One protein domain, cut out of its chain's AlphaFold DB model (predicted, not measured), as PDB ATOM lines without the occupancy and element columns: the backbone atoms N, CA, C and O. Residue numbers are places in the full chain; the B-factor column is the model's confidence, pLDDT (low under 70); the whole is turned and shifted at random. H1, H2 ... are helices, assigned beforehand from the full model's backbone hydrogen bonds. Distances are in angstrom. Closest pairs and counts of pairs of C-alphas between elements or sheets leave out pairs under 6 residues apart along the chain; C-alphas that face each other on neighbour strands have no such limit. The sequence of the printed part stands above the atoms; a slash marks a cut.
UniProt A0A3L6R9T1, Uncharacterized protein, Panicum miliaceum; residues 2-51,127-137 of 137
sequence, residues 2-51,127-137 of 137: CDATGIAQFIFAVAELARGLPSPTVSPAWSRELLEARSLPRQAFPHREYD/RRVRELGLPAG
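What this domain is: This is residues 2 to 51 and 127 to 137 of the 137 residues of an uncharacterized protein of Panicum miliaceum (UniProt A0A3L6R9T1). This extended model has little regular structure: one helix, H1, has the unnamed residues 19 to 31 folded back beside it as far as the short helix H2, beyond which residues 36 to 51 stick out as an arm that adds to the length. The last piece, residues 127 to 137, which follows the cut and ends at the chain's last residue, belongs to the body of 45 residues that is left without the arm and spans 36 by 19 by 17 A. The printed part has 61 residues, 19 of them in H1 then H2, with no named strand: all helix, under half in named elements. The radius of gyration of the C-alphas is 16.4 A and the spans are 49 by 23 by 17 A.

Where its parts are: H1, residues 4 to 18, runs 21.0 A from C-alpha 4 at (5.136, 22.597, 28.406). H2, residues 32 to 35, ends with C-alpha 35 at (13.406, 31.581, 16.715).

How they stand to each other: H1 and H2 are apart, joined by a long link of 13 residues. In H1 every O i to N i+4 pair is within hydrogen-bond range; H2 is too short for such a pair, and its one O i to N i+3 pair is within range.

The domain as a whole: The C-alphas farthest apart, of Gly 20 and Pro 46, are 49.9 A apart. Residues 52 to 126 are not printed; C-alphas 51 and 127 lie 26.2 A apart across the cut. No printed residue is under 70 in pLDDT.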
ATOM      1  N   CYS A   2       3.745  30.104  26.534       91.38
ATOM      2  CA  CYS A   2       4.910  29.203  26.512       91.38
ATOM      3  C   CYS A   2       4.517  27.740  26.213       91.38
ATOM      4  O   CYS A   2       3.333  27.408  26.208       91.38
ATOM      5  N   ASP A   3       5.516  26.891  25.944       94.19
ATOM      6  CA  ASP A   3       5.374  25.434  25.802       94.19
ATOM      7  C   ASP A   3       5.318  24.723  27.172       94.19
ATOM      8  O   ASP A   3       5.409  25.352  28.227       94.19
ATOM      9  N   ALA A   4       5.200  23.389  27.173       94.12
ATOM     10  CA  ALA A   4       5.136  22.597  28.406       94.12
ATOM     11  C   ALA A   4       6.369  22.782  29.311       94.12
ATOM     12  O   ALA A   4       6.238  22.801  30.534       94.12
ATOM     13  N   THR A   5       7.563  22.952  28.731       93.62
ATOM     14  CA  THR A   5       8.779  23.235  29.508       93.62
ATOM     15  C   THR A   5       8.706  24.610  30.170       93.62
ATOM     16  O   THR A   5       8.982  24.710  31.362       93.62
ATOM     17  N   GLY A   6       8.269  25.646  29.450       94.81
ATOM     18  CA  GLY A   6       8.096  26.983  30.018       94.81
ATOM     19  C   GLY A   6       7.004  27.042  31.093       94.81
ATOM     20  O   GLY A   6       7.176  27.736  32.090       94.81
ATOM     21  N   ILE A   7       5.909  26.280  30.952       96.50
ATOM     22  CA  ILE A   7       4.894  26.142  32.015       96.50
ATOM     23  C   ILE A   7       5.503  25.480  33.256       96.50
ATOM     24  O   ILE A   7       5.313  25.976  34.364       96.50
ATOM     25  N   ALA A   8       6.255  24.387  33.092       96.06
ATOM     26  CA  ALA A   8       6.906  23.715  34.216       96.06
ATOM     27  C   ALA A   8       7.888  24.648  34.944       96.06
ATOM     28  O   ALA A   8       7.847  24.746  36.168       96.06
ATOM     29  N   GLN A   9       8.717  25.385  34.199       96.00
ATOM     30  CA  GLN A   9       9.638  26.382  34.756       96.00
ATOM     31  C   GLN A   9       8.903  27.495  35.500       96.00
ATOM     32  O   GLN A   9       9.307  27.855  36.601       96.00
ATOM     33  N   PHE A  10       7.797  27.994  34.948       97.00
ATOM     34  CA  PHE A  10       6.965  28.986  35.619       97.00
ATOM     35  C   PHE A  10       6.390  28.454  36.941       97.00
ATOM     36  O   PHE A  10       6.499  29.120  37.967       97.00
ATOM     37  N   ILE A  11       5.828  27.239  36.947       98.06
ATOM     38  CA  ILE A  11       5.282  26.619  38.165       98.06
ATOM     39  C   ILE A  11       6.386  26.421  39.211       98.06
ATOM     40  O   ILE A  11       6.169  26.706  40.391       98.06
ATOM     41  N   PHE A  12       7.576  25.971  38.801       97.94
ATOM     42  CA  PHE A  12       8.709  25.832  39.714       97.94
ATOM     43  C   PHE A  12       9.167  27.176  40.273       97.94
ATOM     44  O   PHE A  12       9.312  27.279  41.487       97.94
ATOM     45  N   ALA A  13       9.286  28.209  39.440       98.00
ATOM     46  CA  ALA A  13       9.623  29.559  39.881       98.00
ATOM     47  C   ALA A  13       8.617  30.087  40.918       98.00
ATOM     48  O   ALA A  13       9.013  30.586  41.969       98.00
ATOM     49  N   VAL A  14       7.312  29.916  40.678       98.12
ATOM     50  CA  VAL A  14       6.266  30.283  41.648       98.12
ATOM     51  C   VAL A  14       6.446  29.518  42.962       98.12
ATOM     52  O   VAL A  14       6.390  30.116  44.035       98.12
ATOM     53  N   ALA A  15       6.699  28.209  42.897       98.44
ATOM     54  CA  ALA A  15       6.912  27.388  44.085       98.44
ATOM     55  C   ALA A  15       8.200  27.759  44.849       98.44
ATOM     56  O   ALA A  15       8.249  27.626  46.068       98.44
ATOM     57  N   GLU A  16       9.254  28.193  44.163       98.44
ATOM     58  CA  GLU A  16      10.501  28.673  44.770       98.44
ATOM     59  C   GLU A  16      10.284  29.992  45.509       98.44
ATOM     60  O   GLU A  16      10.602  30.094  46.695       98.44
ATOM     61  N   LEU A  17       9.658  30.966  44.847       98.25
ATOM     62  CA  LEU A  17       9.346  32.261  45.451       98.25
ATOM     63  C   LEU A  17       8.398  32.107  46.649       98.25
ATOM     64  O   LEU A  17       8.617  32.715  47.693       98.25
ATOM     65  N   ALA A  18       7.397  31.227  46.553       98.50
ATOM     66  CA  ALA A  18       6.491  30.926  47.664       98.50
ATOM     67  C   ALA A  18       7.201  30.296  48.879       98.50
ATOM     68  O   ALA A  18       6.731  30.442  50.004       98.50
ATOM     69  N   ARG A  19       8.339  29.613  48.677       98.31
ATOM     70  CA  ARG A  19       9.188  29.086  49.762       98.31
ATOM     71  C   ARG A  19      10.176  30.119  50.316       98.31
ATOM     72  O   ARG A  19      10.922  29.793  51.234       98.31
ATOM     73  N   GLY A  20      10.184  31.340  49.783       98.12
ATOM     74  CA  GLY A  20      11.050  32.427  50.234       98.12
ATOM     75  C   GLY A  20      12.429  32.454  49.575       98.12
ATOM     76  O   GLY A  20      13.328  33.112  50.098       98.12
ATOM     77  N   LEU A  21      12.627  31.757  48.449       98.31
ATOM     78  CA  LEU A  21      13.856  31.933  47.677       98.31
ATOM     79  C   LEU A  21      13.906  33.359  47.101       98.31
ATOM     80  O   LEU A  21      12.873  33.890  46.689       98.31
ATOM     81  N   PRO A  22      15.098  33.979  47.037       97.38
ATOM     82  CA  PRO A  22      15.238  35.360  46.577       97.38
ATOM     83  C   PRO A  22      14.989  35.515  45.069       97.38
ATOM     84  O   PRO A  22      14.643  36.601  44.610       97.38
ATOM     85  N   SER A  23      15.174  34.445  44.295       97.19
ATOM     86  CA  SER A  23      14.950  34.409  42.852       97.19
ATOM     87  C   SER A  23      14.710  32.973  42.364       97.19
ATOM     88  O   SER A  23      15.093  32.024  43.056       97.19
ATOM     89  N   PRO A  24      14.091  32.791  41.180       97.50
ATOM     90  CA  PRO A  24      13.959  31.478  40.560       97.50
ATOM     91  C   PRO A  24      15.315  30.874  40.172       97.50
ATOM     92  O   PRO A  24      16.203  31.595  39.710       97.50
ATOM     93  N   THR A  25      15.445  29.548  40.263       97.00
ATOM     94  CA  THR A  25      16.674  28.820  39.882       97.00
ATOM     95  C   THR A  25      17.011  28.991  38.399       97.00
ATOM     96  O   THR A  25      18.179  29.062  38.020       97.00
ATOM     97  N   VAL A  26      15.988  29.066  37.543       96.19
ATOM     98  CA  VAL A  26      16.141  29.343  36.113       96.19
ATOM     99  C   VAL A  26      15.624  30.747  35.840       96.19
ATOM    100  O   VAL A  26      14.434  31.016  36.000       96.19
ATOM    101  N   SER A  27      16.515  31.649  35.429       95.44
ATOM    102  CA  SER A  27      16.118  33.003  35.041       95.44
ATOM    103  C   SER A  27      15.295  32.964  33.749       95.44
ATOM    104  O   SER A  27      15.750  32.352  32.780       95.44
ATOM    105  N   PRO A  28      14.115  33.608  33.711       94.56
ATOM    106  CA  PRO A  28      13.296  33.647  32.508       94.56
ATOM    107  C   PRO A  28      13.989  34.467  31.417       94.56
ATOM    108  O   PRO A  28      14.600  35.500  31.708       94.56
ATOM    109  N   ALA A  29      13.846  34.049  30.164       94.44
ATOM    110  CA  ALA A  29      14.353  34.788  29.015       94.44
ATOM    111  C   ALA A  29      13.226  35.128  28.034       94.44
ATOM    112  O   ALA A  29      12.270  34.373  27.856       94.44
ATOM    113  N   TRP A  30      13.327  36.292  27.385       94.19
ATOM    114  CA  TRP A  30      12.412  36.630  26.296       94.19
ATOM    115  C   TRP A  30      12.899  36.026  24.979       94.19
ATOM    116  O   TRP A  30      12.207  35.172  24.439       94.19
ATOM    117  N   SER A  31      14.075  36.456  24.508       93.56
ATOM    118  CA  SER A  31      14.874  35.956  23.374       93.56
ATOM    119  C   SER A  31      14.133  35.267  22.216       93.56
ATOM    120  O   SER A  31      14.612  34.278  21.657       93.56
ATOM    121  N   ARG A  32      12.944  35.757  21.847       93.69
ATOM    122  CA  ARG A  32      12.089  35.127  20.826       93.69
ATOM    123  C   ARG A  32      12.634  35.333  19.424       93.69
ATOM    124  O   ARG A  32      12.380  34.504  18.557       93.69
ATOM    125  N   GLU A  33      13.412  36.391  19.245       93.00
ATOM    126  CA  GLU A  33      14.132  36.718  18.023       93.00
ATOM    127  C   GLU A  33      15.071  35.586  17.571       93.00
ATOM    128  O   GLU A  33      15.284  35.406  16.377       93.00
ATOM    129  N   LEU A  34      15.555  34.743  18.497       92.69
ATOM    130  CA  LEU A  34      16.378  33.568  18.172       92.69
ATOM    131  C   LEU A  34      15.622  32.495  17.370       92.69
ATOM    132  O   LEU A  34      16.243  31.633  16.750       92.69
ATOM    133  N   LEU A  35      14.289  32.523  17.405       92.12
ATOM    134  CA  LEU A  35      13.406  31.581  16.715       92.12
ATOM    135  C   LEU A  35      12.591  32.252  15.602       92.12
ATOM    136  O   LEU A  35      11.633  31.660  15.100       92.12
ATOM    137  N   GLU A  36      12.945  33.477  15.214       91.25
ATOM    138  CA  GLU A  36      12.312  34.135  14.078       91.25
ATOM    139  C   GLU A  36      12.589  33.389  12.771       91.25
ATOM    140  O   GLU A  36      13.643  32.781  12.551       91.25
ATOM    141  N   ALA A  37      11.607  33.431  11.872       87.62
ATOM    142  CA  ALA A  37      11.778  32.882  10.542       87.62
ATOM    143  C   ALA A  37      12.887  33.641   9.799       87.62
ATOM    144  O   ALA A  37      13.035  34.856   9.912       87.62
ATOM    145  N   ARG A  38      13.648  32.912   8.983       85.62
ATOM    146  CA  ARG A  38      14.678  33.508   8.124       85.62
ATOM    147  C   ARG A  38      14.063  34.545   7.180       85.62
ATOM    148  O   ARG A  38      13.014  34.292   6.585       85.62
ATOM    149  N   SER A  39      14.765  35.665   6.992       84.44
ATOM    150  CA  SER A  39      14.433  36.640   5.951       84.44
ATOM    151  C   SER A  39      14.830  36.095   4.578       84.44
ATOM    152  O   SER A  39      15.952  35.631   4.379       84.44
ATOM    153  N   LEU A  40      13.863  36.128   3.664       87.44
ATOM    154  CA  LEU A  40      13.634  35.155   2.594       87.44
ATOM    155  C   LEU A  40      13.437  33.715   3.120       87.44
ATOM    156  O   LEU A  40      14.381  33.069   3.587       87.44
ATOM    157  N   PRO A  41      12.210  33.171   3.005       86.62
ATOM    158  CA  PRO A  41      11.940  31.780   3.334       86.62
ATOM    159  C   PRO A  41      12.825  30.836   2.516       86.62
ATOM    160  O   PRO A  41      12.886  30.914   1.291       86.62
ATOM    161  N   ARG A  42      13.491  29.904   3.200       86.81
ATOM    162  CA  ARG A  42      14.283  28.842   2.573       86.81
ATOM    163  C   ARG A  42      13.757  27.486   3.009       86.81
ATOM    164  O   ARG A  42      14.201  26.941   4.020       86.81
ATOM    165  N   GLN A  43      12.789  26.957   2.272       86.94
ATOM    166  CA  GLN A  43      12.286  25.611   2.520       86.94
ATOM    167  C   GLN A  43      13.397  24.594   2.232       86.94
ATOM    168  O   GLN A  43      13.950  24.573   1.137       86.94
ATOM    169  N   ALA A  44      13.753  23.784   3.230       88.94
ATOM    170  CA  ALA A  44      14.772  22.746   3.074       88.94
ATOM    171  C   ALA A  44      14.168  21.404   2.627       88.94
ATOM    172  O   ALA A  44      14.847  20.617   1.975       88.94
ATOM    173  N   PHE A  45      12.902  21.147   2.972       91.31
ATOM    174  CA  PHE A  45      12.179  19.913   2.667       91.31
ATOM    175  C   PHE A  45      10.654  20.161   2.664       91.31
ATOM    176  O   PHE A  45      10.195  21.168   3.211       91.31
ATOM    177  N   PRO A  46       9.849  19.285   2.034       91.44
ATOM    178  CA  PRO A  46       8.390  19.364   2.098       91.44
ATOM    179  C   PRO A  46       7.884  19.152   3.532       91.44
ATOM    180  O   PRO A  46       8.177  18.125   4.140       91.44
ATOM    181  N   HIS A  47       7.103  20.099   4.052       89.75
ATOM    182  CA  HIS A  47       6.541  20.046   5.404       89.75
ATOM    183  C   HIS A  47       5.159  19.380   5.415       89.75
ATOM    184  O   HIS A  47       4.134  20.048   5.565       89.75
ATOM    185  N   ARG A  48       5.132  18.056   5.225       86.88
ATOM    186  CA  ARG A  48       3.881  17.278   5.133       86.88
ATOM    187  C   ARG A  48       3.042  17.313   6.410       86.88
ATOM    188  O   ARG A  48       1.839  17.066   6.378       86.88
ATOM    189  N   GLU A  49       3.663  17.643   7.539       85.19
ATOM    190  CA  GLU A  49       2.994  17.867   8.818       85.19
ATOM    191  C   GLU A  49       1.937  18.985   8.768       85.19
ATOM    192  O   GLU A  49       1.020  18.973   9.587       85.19
ATOM    193  N   TYR A  50       2.031  19.903   7.798       87.00
ATOM    194  CA  TYR A  50       1.060  20.981   7.577       87.00
ATOM    195  C   TYR A  50       0.117  20.731   6.391       87.00
ATOM    196  O   TYR A  50      -0.708  21.596   6.088       87.00
ATOM    197  N   ASP A  51       0.208  19.577   5.725       88.19
ATOM    198  CA  ASP A  51      -0.732  19.222   4.661       88.19
ATOM    199  C   ASP A  51      -2.151  19.094   5.230       88.19
ATOM    200  O   ASP A  51      -2.350  18.590   6.339       88.19
ATOM    201  N   ARG A 127      15.880  23.142  22.666       90.25
ATOM    202  CA  ARG A 127      16.776  23.899  23.573       90.25
ATOM    203  C   ARG A 127      18.173  23.291  23.710       90.25
ATOM    204  O   ARG A 127      19.115  23.987  24.054       90.25
ATOM    205  N   ARG A 128      18.319  21.986  23.458       88.19
ATOM    206  CA  ARG A 128      19.616  21.288  23.505       88.19
ATOM    207  C   ARG A 128      20.420  21.383  22.203       88.19
ATOM    208  O   ARG A 128      21.557  20.919  22.180       88.19
ATOM    209  N   VAL A 129      19.854  21.965  21.145       92.88
ATOM    210  CA  VAL A 129      20.558  22.239  19.887       92.88
ATOM    211  C   VAL A 129      21.435  23.467  20.108       92.88
ATOM    212  O   VAL A 129      20.941  24.589  20.213       92.88
ATOM    213  N   ARG A 130      22.744  23.240  20.247       90.06
ATOM    214  CA  ARG A 130      23.709  24.270  20.667       90.06
ATOM    215  C   ARG A 130      23.779  25.429  19.682       90.06
ATOM    216  O   ARG A 130      23.959  26.568  20.094       90.06
ATOM    217  N   GLU A 131      23.595  25.133  18.403       91.75
ATOM    218  CA  GLU A 131      23.622  26.083  17.296       91.75
ATOM    219  C   GLU A 131      22.512  27.136  17.400       91.75
ATOM    220  O   GLU A 131      22.667  28.227  16.862       91.75
ATOM    221  N   LEU A 132      21.412  26.832  18.101       89.94
ATOM    222  CA  LEU A 132      20.312  27.777  18.308       89.94
ATOM    223  C   LEU A 132      20.576  28.760  19.455       89.94
ATOM    224  O   LEU A 132      19.859  29.748  19.573       89.94
ATOM    225  N   GLY A 133      21.560  28.489  20.322       93.00
ATOM    226  CA  GLY A 133      21.922  29.382  21.427       93.00
ATOM    227  C   GLY A 133      20.774  29.699  22.389       93.00
ATOM    228  O   GLY A 133      20.766  30.771  22.991       93.00
ATOM    229  N   LEU A 134      19.787  28.803  22.517       94.44
ATOM    230  CA  LEU A 134      18.593  29.075  23.313       94.44
ATOM    231  C   LEU A 134      18.933  29.159  24.810       94.44
ATOM    232  O   LEU A 134      19.629  28.277  25.327       94.44
ATOM    233  N   PRO A 135      18.430  30.183  25.523       94.12
ATOM    234  CA  PRO A 135      18.609  30.298  26.962       94.12
ATOM    235  C   PRO A 135      17.892  29.165  27.708       94.12
ATOM    236  O   PRO A 135      17.031  28.461  27.176       94.12
ATOM    237  N   ALA A 136      18.277  28.976  28.972       91.88
ATOM    238  CA  ALA A 136      17.705  27.929  29.808       91.88
ATOM    239  C   ALA A 136      16.234  28.188  30.169       91.88
ATOM    240  O   ALA A 136      15.488  27.214  30.289       91.88
ATOM    241  N   GLY A 137      15.842  29.452  30.368       89.81
ATOM    242  CA  GLY A 137      14.484  29.874  30.738       89.81
ATOM    243  C   GLY A 137      13.753  30.658  29.664       89.81
ATOM    244  O   GLY A 137      14.199  30.633  28.497       89.81
TER     245      GLY A 137